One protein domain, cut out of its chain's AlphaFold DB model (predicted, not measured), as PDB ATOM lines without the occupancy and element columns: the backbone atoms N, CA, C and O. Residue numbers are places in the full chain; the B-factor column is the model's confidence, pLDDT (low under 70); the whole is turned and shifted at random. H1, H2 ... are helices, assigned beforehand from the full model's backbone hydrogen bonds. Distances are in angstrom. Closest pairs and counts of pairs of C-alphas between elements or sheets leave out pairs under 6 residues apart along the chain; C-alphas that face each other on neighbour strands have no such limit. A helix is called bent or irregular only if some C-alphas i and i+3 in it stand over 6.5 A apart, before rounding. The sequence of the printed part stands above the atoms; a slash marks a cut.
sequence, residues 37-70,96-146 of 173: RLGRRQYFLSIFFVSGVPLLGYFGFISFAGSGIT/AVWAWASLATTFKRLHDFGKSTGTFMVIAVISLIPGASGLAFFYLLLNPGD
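This is residues 37 to 70 and 96 to 146 of the 173 residues of an uncharacterized protein of Candidatus Nitrospira nitrosa (UniProt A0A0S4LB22). Four helical parts make a compact body with one long arm: H1a and H2 run side by side, H3 and H4 complete a ring of contacts with them, and residues 55 to 70 stick out. The 85 printed residues have four named helices, H1 to H4, and no named strand: all helix. The whole is loose, radius of gyration of the C-alphas 15.3 A, spanning 52 by 25 by 22 A.

H1, residues 40 to 65, is one helix by its hydrogen bonds but bent, C-alphas 50 and 53 being 6.6 A apart; its arms are H1a, 40 to 50, and H1b, 53 to 65. H1a touches H2, residues 96 to 112, opposite ways at a shallow tilt of 3 degrees; the closest C-alphas, Val 50 and Trp 98, are 6.5 A apart. H3, residues 117 to 127, touches H4, residues 132 to 142, at a steep tilt of 52 degrees. Every O i to N i+4 pair in H1a, H1b, H2, H3 and H4 is within hydrogen-bond range.

H1a begins at C-alpha 40 (109.017, -59.250, 7.908); H4 ends at C-alpha 142 (103.293, -54.404, 7.980). H2 is 24.5 A long.

Residues 71 to 95 are not printed, a gap of 28.7 A between C-alphas 70 and 96. Residues 65 to 70 have pLDDT under 70.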
ATOM      1  N   ARG A  37     115.313 -63.230  -0.699       87.75
ATOM      2  CA  ARG A  37     114.053 -62.742  -0.132       87.75
ATOM      3  C   ARG A  37     114.160 -62.585   1.376       87.75
ATOM      4  O   ARG A  37     114.707 -63.453   2.059       87.75
ATOM      5  N   LEU A  38     113.607 -61.493   1.901       88.56
ATOM      6  CA  LEU A  38     113.660 -61.175   3.326       88.56
ATOM      7  C   LEU A  38     112.258 -61.060   3.926       88.56
ATOM      8  O   LEU A  38     111.445 -60.226   3.516       88.56
ATOM      9  N   GLY A  39     111.987 -61.881   4.939       87.69
ATOM     10  CA  GLY A  39     110.706 -61.875   5.637       87.69
ATOM     11  C   GLY A  39     110.565 -60.679   6.582       87.69
ATOM     12  O   GLY A  39     111.550 -60.055   6.973       87.69
ATOM     13  N   ARG A  40     109.337 -60.399   7.036       89.69
ATOM     14  CA  ARG A  40     109.017 -59.250   7.908       89.69
ATOM     15  C   ARG A  40     109.907 -59.134   9.149       89.69
ATOM     16  O   ARG A  40     110.444 -58.069   9.433       89.69
ATOM     17  N   ARG A  41     110.034 -60.226   9.912       88.19
ATOM     18  CA  ARG A  41     110.799 -60.238  11.175       88.19
ATOM     19  C   ARG A  41     112.281 -59.974  10.928       88.19
ATOM     20  O   ARG A  41     112.909 -59.242  11.678       88.19
ATOM     21  N   GLN A  42     112.813 -60.564   9.863       88.94
ATOM     22  CA  GLN A  42     114.212 -60.417   9.489       88.94
ATOM     23  C   GLN A  42     114.472 -58.997   8.989       88.94
ATOM     24  O   GLN A  42     115.409 -58.378   9.461       88.94
ATOM     25  N   TYR A  43     113.591 -58.444   8.151       89.81
ATOM     26  CA  TYR A  43     113.662 -57.057   7.690       89.81
ATOM     27  C   TYR A  43     113.672 -56.052   8.847       89.81
ATOM     28  O   TYR A  43     114.534 -55.175   8.885       89.81
ATOM     29  N   PHE A  44     112.780 -56.223   9.830       91.19
ATOM     30  CA  PHE A  44     112.772 -55.396  11.037       91.19
ATOM     31  C   PHE A  44     114.107 -55.451  11.783       91.19
ATOM     32  O   PHE A  44     114.688 -54.412  12.082       91.19
ATOM     33  N   LEU A  45     114.604 -56.662  12.058       91.19
ATOM     34  CA  LEU A  45     115.865 -56.853  12.772       91.19
ATOM     35  C   LEU A  45     117.039 -56.266  11.986       91.19
ATOM     36  O   LEU A  45     117.863 -55.572  12.568       91.19
ATOM     37  N   SER A  46     117.097 -56.477  10.671       90.69
ATOM     38  CA  SER A  46     118.142 -55.914   9.819       90.69
ATOM     39  C   SER A  46     118.165 -54.391   9.890       90.69
ATOM     40  O   SER A  46     119.226 -53.821  10.114       90.69
ATOM     41  N   ILE A  47     117.014 -53.722   9.777       89.81
ATOM     42  CA  ILE A  47     116.949 -52.258   9.895       89.81
ATOM     43  C   ILE A  47     117.293 -51.796  11.310       89.81
ATOM     44  O   ILE A  47     118.003 -50.804  11.473       89.81
ATOM     45  N   PHE A  48     116.844 -52.519  12.335       90.62
ATOM     46  CA  PHE A  48     117.187 -52.212  13.719       90.62
ATOM     47  C   PHE A  48     118.701 -52.291  13.965       90.62
ATOM     48  O   PHE A  48     119.263 -51.390  14.577       90.62
ATOM     49  N   PHE A  49     119.389 -53.306  13.443       91.38
ATOM     50  CA  PHE A  49     120.843 -53.416  13.580       91.38
ATOM     51  C   PHE A  49     121.608 -52.437  12.684       91.38
ATOM     52  O   PHE A  49     122.605 -51.877  13.125       91.38
ATOM     53  N   VAL A  50     121.146 -52.198  11.454       90.31
ATOM     54  CA  VAL A  50     121.811 -51.283  10.510       90.31
ATOM     55  C   VAL A  50     121.631 -49.824  10.920       90.31
ATOM     56  O   VAL A  50     122.566 -49.050  10.792       90.31
ATOM     57  N   SER A  51     120.455 -49.434  11.412       88.12
ATOM     58  CA  SER A  51     120.135 -48.030  11.716       88.12
ATOM     59  C   SER A  51     119.930 -47.775  13.205       88.12
ATOM     60  O   SER A  51     120.459 -46.806  13.738       88.12
ATOM     61  N   GLY A  52     119.189 -48.644  13.894       87.94
ATOM     62  CA  GLY A  52     118.860 -48.469  15.311       87.94
ATOM     63  C   GLY A  52     120.084 -48.537  16.224       87.94
ATOM     64  O   GLY A  52     120.271 -47.645  17.045       87.94
ATOM     65  N   VAL A  53     120.950 -49.540  16.062       89.81
ATOM     66  CA  VAL A  53     122.162 -49.684  16.890       89.81
ATOM     67  C   VAL A  53     123.137 -48.511  16.698       89.81
ATOM     68  O   VAL A  53     123.522 -47.922  17.709       89.81
ATOM     69  N   PRO A  54     123.495 -48.087  15.466       86.94
ATOM     70  CA  PRO A  54     124.314 -46.889  15.275       86.94
ATOM     71  C   PRO A  54     123.664 -45.616  15.814       86.94
ATOM     72  O   PRO A  54     124.357 -44.793  16.402       86.94
ATOM     73  N   LEU A  55     122.342 -45.466  15.673       86.00
ATOM     74  CA  LEU A  55     121.615 -44.315  16.208       86.00
ATOM     75  C   LEU A  55     121.670 -44.276  17.743       86.00
ATOM     76  O   LEU A  55     121.933 -43.223  18.318       86.00
ATOM     77  N   LEU A  56     121.476 -45.417  18.412       87.31
ATOM     78  CA  LEU A  56     121.625 -45.532  19.866       87.31
ATOM     79  C   LEU A  56     123.061 -45.243  20.309       87.31
ATOM     80  O   LEU A  56     123.262 -44.517  21.279       87.31
ATOM     81  N   GLY A  57     124.053 -45.766  19.583       85.31
ATOM     82  CA  GLY A  57     125.465 -45.476  19.828       85.31
ATOM     83  C   GLY A  57     125.779 -43.987  19.686       85.31
ATOM     84  O   GLY A  57     126.435 -43.417  20.551       85.31
ATOM     85  N   TYR A  58     125.245 -43.339  18.650       81.62
ATOM     86  CA  TYR A  58     125.383 -41.903  18.418       81.62
ATOM     87  C   TYR A  58     124.742 -41.070  19.537       81.62
ATOM     88  O   TYR A  58     125.398 -40.193  20.098       81.62
ATOM     89  N   PHE A  59     123.498 -41.371  19.928       79.38
ATOM     90  CA  PHE A  59     122.833 -40.682  21.040       79.38
ATOM     91  C   PHE A  59     123.548 -40.901  22.372       79.38
ATOM     92  O   PHE A  59     123.694 -39.954  23.146       79.38
ATOM     93  N   GLY A  60     124.009 -42.125  22.634       83.50
ATOM     94  CA  GLY A  60     124.803 -42.451  23.813       83.50
ATOM     95  C   GLY A  60     126.114 -41.670  23.840       83.50
ATOM     96  O   GLY A  60     126.435 -41.056  24.853       83.50
ATOM     97  N   PHE A  61     126.825 -41.617  22.711       79.06
ATOM     98  CA  PHE A  61     128.074 -40.875  22.576       79.06
ATOM     99  C   PHE A  61     127.883 -39.371  22.791       79.06
ATOM    100  O   PHE A  61     128.606 -38.786  23.589       79.06
ATOM    101  N   ILE A  62     126.890 -38.745  22.150       74.50
ATOM    102  CA  ILE A  62     126.623 -37.306  22.318       74.50
ATOM    103  C   ILE A  62     126.191 -36.980  23.742       74.50
ATOM    104  O   ILE A  62     126.653 -35.995  24.311       74.50
ATOM    105  N   SER A  63     125.330 -37.806  24.332       77.19
ATOM    106  CA  SER A  63     124.849 -37.592  25.698       77.19
ATOM    107  C   SER A  63     125.984 -37.750  26.714       77.19
ATOM    108  O   SER A  63     126.074 -36.982  27.668       77.19
ATOM    109  N   PHE A  64     126.893 -38.702  26.485       72.75
ATOM    110  CA  PHE A  64     128.090 -38.898  27.299       72.75
ATOM    111  C   PHE A  64     129.113 -37.768  27.109       72.75
ATOM    112  O   PHE A  64     129.593 -37.210  28.093       72.75
ATOM    113  N   ALA A  65     129.401 -37.360  25.872       67.00
ATOM    114  CA  ALA A  65     130.324 -36.264  25.578       67.00
ATOM    115  C   ALA A  65     129.801 -34.900  26.073       67.00
ATOM    116  O   ALA A  65     130.566 -34.078  26.571       67.00
ATOM    117  N   GLY A  66     128.486 -34.675  25.994       63.59
ATOM    118  CA  GLY A  66     127.814 -33.478  26.503       63.59
ATOM    119  C   GLY A  66     127.668 -33.431  28.029       63.59
ATOM    120  O   GLY A  66     127.327 -32.383  28.568       63.59
ATOM    121  N   SER A  67     127.947 -34.533  28.736       67.44
ATOM    122  CA  SER A  67     127.837 -34.618  30.202       67.44
ATOM    123  C   SER A  67     128.990 -33.952  30.967       67.44
ATOM    124  O   SER A  67     128.966 -33.907  32.195       67.44
ATOM    125  N   GLY A  68     130.020 -33.458  30.273       57.72
ATOM    126  CA  GLY A  68     131.195 -32.841  30.897       57.72
ATOM    127  C   GLY A  68     132.270 -33.836  31.358       57.72
ATOM    128  O   GLY A  68     133.402 -33.435  31.605       57.72
ATOM    129  N   ILE A  69     131.963 -35.138  31.430       60.53
ATOM    130  CA  ILE A  69     132.886 -36.185  31.913       60.53
ATOM    131  C   ILE A  69     134.105 -36.346  30.989       60.53
ATOM    132  O   ILE A  69     135.212 -36.590  31.462       60.53
ATOM    133  N   THR A  70     133.935 -36.155  29.679       57.59
ATOM    134  CA  THR A  70     135.030 -36.213  28.692       57.59
ATOM    135  C   THR A  70     135.800 -34.897  28.555       57.59
ATOM    136  O   THR A  70     136.805 -34.853  27.855       57.59
ATOM    137  N   ALA A  96     128.190 -44.523   3.545       88.62
ATOM    138  CA  ALA A  96     128.120 -45.349   2.343       88.62
ATOM    139  C   ALA A  96     127.773 -46.812   2.667       88.62
ATOM    140  O   ALA A  96     126.890 -47.389   2.030       88.62
ATOM    141  N   VAL A  97     128.412 -47.400   3.686       90.31
ATOM    142  CA  VAL A  97     128.109 -48.765   4.154       90.31
ATOM    143  C   VAL A  97     126.681 -48.851   4.693       90.31
ATOM    144  O   VAL A  97     125.949 -49.779   4.348       90.31
ATOM    145  N   TRP A  98     126.259 -47.867   5.490       89.31
ATOM    146  CA  TRP A  98     124.895 -47.782   6.009       89.31
ATOM    147  C   TRP A  98     123.854 -47.685   4.888       89.31
ATOM    148  O   TRP A  98     122.863 -48.423   4.889       89.31
ATOM    149  N   ALA A  99     124.095 -46.808   3.909       87.19
ATOM    150  CA  ALA A  99     123.220 -46.631   2.762       87.19
ATOM    151  C   ALA A  99     123.124 -47.938   1.972       87.19
ATOM    152  O   ALA A  99     122.022 -48.431   1.751       87.19
ATOM    153  N   TRP A 100     124.257 -48.560   1.635       90.31
ATOM    154  CA  TRP A 100     124.276 -49.828   0.908       90.31
ATOM    155  C   TRP A 100     123.501 -50.932   1.632       90.31
ATOM    156  O   TRP A 100     122.617 -51.547   1.038       90.31
ATOM    157  N   ALA A 101     123.761 -51.137   2.926       89.62
ATOM    158  CA  ALA A 101     123.064 -52.142   3.727       89.62
ATOM    159  C   ALA A 101     121.543 -51.900   3.782       89.62
ATOM    160  O   ALA A 101     120.741 -52.839   3.706       89.62
ATOM    161  N   SER A 102     121.129 -50.636   3.865       88.31
ATOM    162  CA  SER A 102     119.716 -50.244   3.848       88.31
ATOM    163  C   SER A 102     119.061 -50.515   2.488       88.31
ATOM    164  O   SER A 102     117.936 -51.019   2.427       88.31
ATOM    165  N   LEU A 103     119.772 -50.253   1.384       88.25
ATOM    166  CA  LEU A 103     119.302 -50.573   0.033       88.25
ATOM    167  C   LEU A 103     119.194 -52.093  -0.151       88.25
ATOM    168  O   LEU A 103     118.137 -52.584  -0.541       88.25
ATOM    169  N   ALA A 104     120.246 -52.841   0.189       89.31
ATOM    170  CA  ALA A 104     120.318 -54.295   0.059       89.31
ATOM    171  C   ALA A 104     119.164 -55.004   0.787       89.31
ATOM    172  O   ALA A 104     118.478 -55.855   0.218       89.31
ATOM    173  N   THR A 105     118.897 -54.624   2.037       90.12
ATOM    174  CA  THR A 105     117.801 -55.199   2.836       90.12
ATOM    175  C   THR A 105     116.420 -54.826   2.292       90.12
ATOM    176  O   THR A 105     115.519 -55.669   2.265       90.12
ATOM    177  N   THR A 106     116.257 -53.600   1.791       88.75
ATOM    178  CA  THR A 106     115.011 -53.132   1.163       88.75
ATOM    179  C   THR A 106     114.731 -53.849  -0.156       88.75
ATOM    180  O   THR A 106     113.597 -54.265  -0.390       88.75
ATOM    181  N   PHE A 107     115.750 -54.081  -0.987       89.50
ATOM    182  CA  PHE A 107     115.604 -54.871  -2.210       89.50
ATOM    183  C   PHE A 107     115.134 -56.291  -1.916       89.50
ATOM    184  O   PHE A 107     114.126 -56.720  -2.470       89.50
ATOM    185  N   LYS A 108     115.785 -56.991  -0.979       88.81
ATOM    186  CA  LYS A 108     115.350 -58.339  -0.589       88.81
ATOM    187  C   LYS A 108     113.923 -58.357  -0.037       88.81
ATOM    188  O   LYS A 108     113.204 -59.342  -0.203       88.81
ATOM    189  N   ARG A 109     113.489 -57.276   0.624       90.00
ATOM    190  CA  ARG A 109     112.105 -57.149   1.091       90.00
ATOM    191  C   ARG A 109     111.129 -56.942  -0.066       90.00
ATOM    192  O   ARG A 109     110.048 -57.515  -0.052       90.00
ATOM    193  N   LEU A 110     111.510 -56.183  -1.088       88.25
ATOM    194  CA  LEU A 110     110.700 -56.010  -2.296       88.25
ATOM    195  C   LEU A 110     110.619 -57.264  -3.154       88.25
ATOM    196  O   LEU A 110     109.556 -57.571  -3.693       88.25
ATOM    197  N   HIS A 111     111.709 -58.019  -3.217       88.31
ATOM    198  CA  HIS A 111     111.738 -59.338  -3.827       88.31
ATOM    199  C   HIS A 111     110.774 -60.301  -3.137       88.31
ATOM    200  O   HIS A 111     110.185 -61.145  -3.805       88.31
ATOM    201  N   ASP A 112     110.539 -60.146  -1.831       86.00
ATOM    202  CA  ASP A 112     109.535 -60.938  -1.120       86.00
ATOM    203  C   ASP A 112     108.093 -60.638  -1.566       86.00
ATOM    204  O   ASP A 112     107.241 -61.509  -1.473       86.00
ATOM    205  N   PHE A 113     107.824 -59.447  -2.112       85.50
ATOM    206  CA  PHE A 113     106.536 -59.082  -2.727       85.50
ATOM    207  C   PHE A 113     106.482 -59.358  -4.244       85.50
ATOM    208  O   PHE A 113     105.599 -58.846  -4.939       85.50
ATOM    209  N   GLY A 114     107.509 -60.010  -4.802       81.38
ATOM    210  CA  GLY A 114     107.649 -60.213  -6.247       81.38
ATOM    211  C   GLY A 114     107.811 -58.914  -7.051       81.38
ATOM    212  O   GLY A 114     107.671 -58.921  -8.279       81.38
ATOM    213  N   LYS A 115     108.096 -57.785  -6.390       82.44
ATOM    214  CA  LYS A 115     108.171 -56.469  -7.030       82.44
ATOM    215  C   LYS A 115     109.505 -56.277  -7.736       82.44
ATOM    216  O   LYS A 115     110.549 -56.737  -7.286       82.44
ATOM    217  N   SER A 116     109.453 -55.578  -8.867       82.00
ATOM    218  CA  SER A 116     110.631 -55.258  -9.667       82.00
ATOM    219  C   SER A 116     111.382 -54.043  -9.118       82.00
ATOM    220  O   SER A 116     110.853 -53.248  -8.338       82.00
ATOM    221  N   THR A 117     112.597 -53.844  -9.627       73.00
ATOM    222  CA  THR A 117     113.449 -52.665  -9.404       73.00
ATOM    223  C   THR A 117     112.717 -51.335  -9.642       73.00
ATOM    224  O   THR A 117     113.018 -50.339  -8.991       73.00
ATOM    225  N   GLY A 118     111.700 -51.308 -10.513       76.06
ATOM    226  CA  GLY A 118     110.873 -50.117 -10.729       76.06
ATOM    227  C   GLY A 118     110.058 -49.709  -9.495       76.06
ATOM    228  O   GLY A 118     109.954 -48.526  -9.191       76.06
ATOM    229  N   THR A 119     109.541 -50.673  -8.721       77.19
ATOM    230  CA  THR A 119     108.836 -50.379  -7.455       77.19
ATOM    231  C   THR A 119     109.801 -49.859  -6.391       77.19
ATOM    232  O   THR A 119     109.447 -48.975  -5.612       77.19
ATOM    233  N   PHE A 120     111.039 -50.361  -6.388       79.12
ATOM    234  CA  PHE A 120     112.087 -49.850  -5.513       79.12
ATOM    235  C   PHE A 120     112.385 -48.375  -5.780       79.12
ATOM    236  O   PHE A 120     112.434 -47.603  -4.832       79.12
ATOM    237  N   MET A 121     112.530 -47.965  -7.045       77.25
ATOM    238  CA  MET A 121     112.793 -46.558  -7.373       77.25
ATOM    239  C   MET A 121     111.691 -45.627  -6.864       77.25
ATOM    240  O   MET A 121     111.996 -44.574  -6.313       77.25
ATOM    241  N   VAL A 122     110.423 -46.031  -6.971       80.12
ATOM    242  CA  VAL A 122     109.299 -45.249  -6.430       80.12
ATOM    243  C   VAL A 122     109.411 -45.111  -4.911       80.12
ATOM    244  O   VAL A 122     109.315 -44.006  -4.383       80.12
ATOM    245  N   ILE A 123     109.671 -46.213  -4.206       80.62
ATOM    246  CA  ILE A 123     109.834 -46.200  -2.746       80.62
ATOM    247  C   ILE A 123     111.051 -45.373  -2.330       80.62
ATOM    248  O   ILE A 123     110.966 -44.624  -1.359       80.62
ATOM    249  N   ALA A 124     112.159 -45.468  -3.063       77.00
ATOM    250  CA  ALA A 124     113.367 -44.695  -2.812       77.00
ATOM    251  C   ALA A 124     113.103 -43.192  -2.969       77.00
ATOM    252  O   ALA A 124     113.431 -42.431  -2.066       77.00
ATOM    253  N   VAL A 125     112.434 -42.772  -4.050       78.12
ATOM    254  CA  VAL A 125     112.064 -41.365  -4.277       78.12
ATOM    255  C   VAL A 125     111.120 -40.856  -3.188       78.12
ATOM    256  O   VAL A 125     111.347 -39.778  -2.648       78.12
ATOM    257  N   ILE A 126     110.105 -41.638  -2.801       78.94
ATOM    258  CA  ILE A 126     109.214 -41.286  -1.682       78.94
ATOM    259  C   ILE A 126     110.014 -41.149  -0.382       78.94
ATOM    260  O   ILE A 126     109.784 -40.225   0.389       78.94
ATOM    261  N   SER A 127     110.990 -42.028  -0.156       76.06
ATOM    262  CA  SER A 127     111.807 -42.030   1.062       76.06
ATOM    263  C   SER A 127     112.793 -40.859   1.149       76.06
ATOM    264  O   SER A 127     113.298 -40.596   2.237       76.06
ATOM    265  N   LEU A 128     113.049 -40.136   0.050       75.12
ATOM    266  CA  LEU A 128     113.819 -38.885   0.077       75.12
ATOM    267  C   LEU A 128     113.035 -37.732   0.713       75.12
ATOM    268  O   LEU A 128     113.643 -36.766   1.167       75.12
ATOM    269  N   ILE A 129     111.702 -37.823   0.758       80.94
ATOM    270  CA  ILE A 129     110.867 -36.825   1.420       80.94
ATOM    271  C   ILE A 129     110.985 -37.045   2.938       80.94
ATOM    272  O   ILE A 129     110.612 -38.118   3.431       80.94
ATOM    273  N   PRO A 130     111.472 -36.053   3.708       73.12
ATOM    274  CA  PRO A 130     111.553 -36.164   5.159       73.12
ATOM    275  C   PRO A 130     110.193 -36.535   5.762       73.12
ATOM    276  O   PRO A 130     109.169 -35.947   5.427       73.12
ATOM    277  N   GLY A 131     110.170 -37.550   6.627       72.50
ATOM    278  CA  GLY A 131     108.947 -38.084   7.238       72.50
ATOM    279  C   GLY A 131     108.222 -39.157   6.411       72.50
ATOM    280  O   GLY A 131     107.630 -40.066   6.994       72.50
ATOM    281  N   ALA A 132     108.324 -39.146   5.078       79.00
ATOM    282  CA  ALA A 132     107.702 -40.171   4.232       79.00
ATOM    283  C   ALA A 132     108.472 -41.505   4.237       79.00
ATOM    284  O   ALA A 132     107.876 -42.566   4.044       79.00
ATOM    285  N   SER A 133     109.774 -41.479   4.536       78.12
ATOM    286  CA  SER A 133     110.597 -42.682   4.736       78.12
ATOM    287  C   SER A 133     110.038 -43.614   5.819       78.12
ATOM    288  O   SER A 133     110.068 -44.835   5.667       78.12
ATOM    289  N   GLY A 134     109.443 -43.051   6.877       79.81
ATOM    290  CA  GLY A 134     108.757 -43.822   7.913       79.81
ATOM    291  C   GLY A 134     107.549 -44.583   7.367       79.81
ATOM    292  O   GLY A 134     107.366 -45.758   7.679       79.81
ATOM    293  N   LEU A 135     106.756 -43.959   6.491       84.62
ATOM    294  CA  LEU A 135     105.602 -44.607   5.856       84.62
ATOM    295  C   LEU A 135     106.033 -45.757   4.943       84.62
ATOM    296  O   LEU A 135     105.432 -46.829   4.994       84.62
ATOM    297  N   ALA A 136     107.096 -45.567   4.155       83.62
ATOM    298  CA  ALA A 136     107.678 -46.628   3.336       83.62
ATOM    299  C   ALA A 136     108.148 -47.812   4.195       83.62
ATOM    300  O   ALA A 136     107.831 -48.964   3.891       83.62
ATOM    301  N   PHE A 137     108.832 -47.534   5.307       84.94
ATOM    302  CA  PHE A 137     109.236 -48.559   6.265       84.94
ATOM    303  C   PHE A 137     108.033 -49.321   6.833       84.94
ATOM    304  O   PHE A 137     108.010 -50.551   6.781       84.94
ATOM    305  N   PHE A 138     107.007 -48.619   7.324       87.62
ATOM    306  CA  PHE A 138     105.811 -49.266   7.866       87.62
ATOM    307  C   PHE A 138     105.053 -50.062   6.806       87.62
ATOM    308  O   PHE A 138     104.577 -51.152   7.104       87.62
ATOM    309  N   TYR A 139     104.988 -49.580   5.566       88.12
ATOM    310  CA  TYR A 139     104.403 -50.328   4.459       88.12
ATOM    311  C   TYR A 139     105.149 -51.649   4.221       88.12
ATOM    312  O   TYR A 139     104.529 -52.711   4.172       88.12
ATOM    313  N   LEU A 140     106.480 -51.609   4.121       86.75
ATOM    314  CA  LEU A 140     107.306 -52.800   3.896       86.75
ATOM    315  C   LEU A 140     107.281 -53.763   5.089       86.75
ATOM    316  O   LEU A 140     107.364 -54.984   4.910       86.75
ATOM    317  N   LEU A 141     107.159 -53.222   6.301       89.25
ATOM    318  CA  LEU A 141     107.081 -53.991   7.529       89.25
ATOM    319  C   LEU A 141     105.711 -54.657   7.677       89.25
ATOM    320  O   LEU A 141     105.642 -55.862   7.871       89.25
ATOM    321  N   LEU A 142     104.617 -53.906   7.609       88.50
ATOM    322  CA  LEU A 142     103.293 -54.404   7.980       88.50
ATOM    323  C   LEU A 142     102.686 -55.321   6.917       88.50
ATOM    324  O   LEU A 142     101.991 -56.273   7.283       88.50
ATOM    325  N   ASN A 143     102.978 -55.091   5.633       86.81
ATOM    326  CA  ASN A 143     102.411 -55.911   4.569       86.81
ATOM    327  C   ASN A 143     103.013 -57.322   4.547       86.81
ATOM    328  O   ASN A 143     104.240 -57.467   4.599       86.81
ATOM    329  N   PRO A 144     102.179 -58.375   4.454       84.06
ATOM    330  CA  PRO A 144     102.660 -59.737   4.273       84.06
ATOM    331  C   PRO A 144     103.313 -59.883   2.895       84.06
ATOM    332  O   PRO A 144     102.821 -59.339   1.909       84.06
ATOM    333  N   GLY A 145     104.448 -60.582   2.848       81.25
ATOM    334  CA  GLY A 145     105.080 -60.961   1.584       81.25
ATOM    335  C   GLY A 145     104.390 -62.157   0.938       81.25
ATOM    336  O   GLY A 145     103.504 -62.766   1.543       81.25
ATOM    337  N   ASP A 146     104.822 -62.517  -0.266       79.94
ATOM    338  CA  ASP A 146     104.291 -63.682  -0.966       79.94
ATOM    339  C   ASP A 146     104.749 -64.969  -0.274       79.94
ATOM    340  O   ASP A 146     105.932 -65.184  -0.037       79.94
TER     341      ASP A 146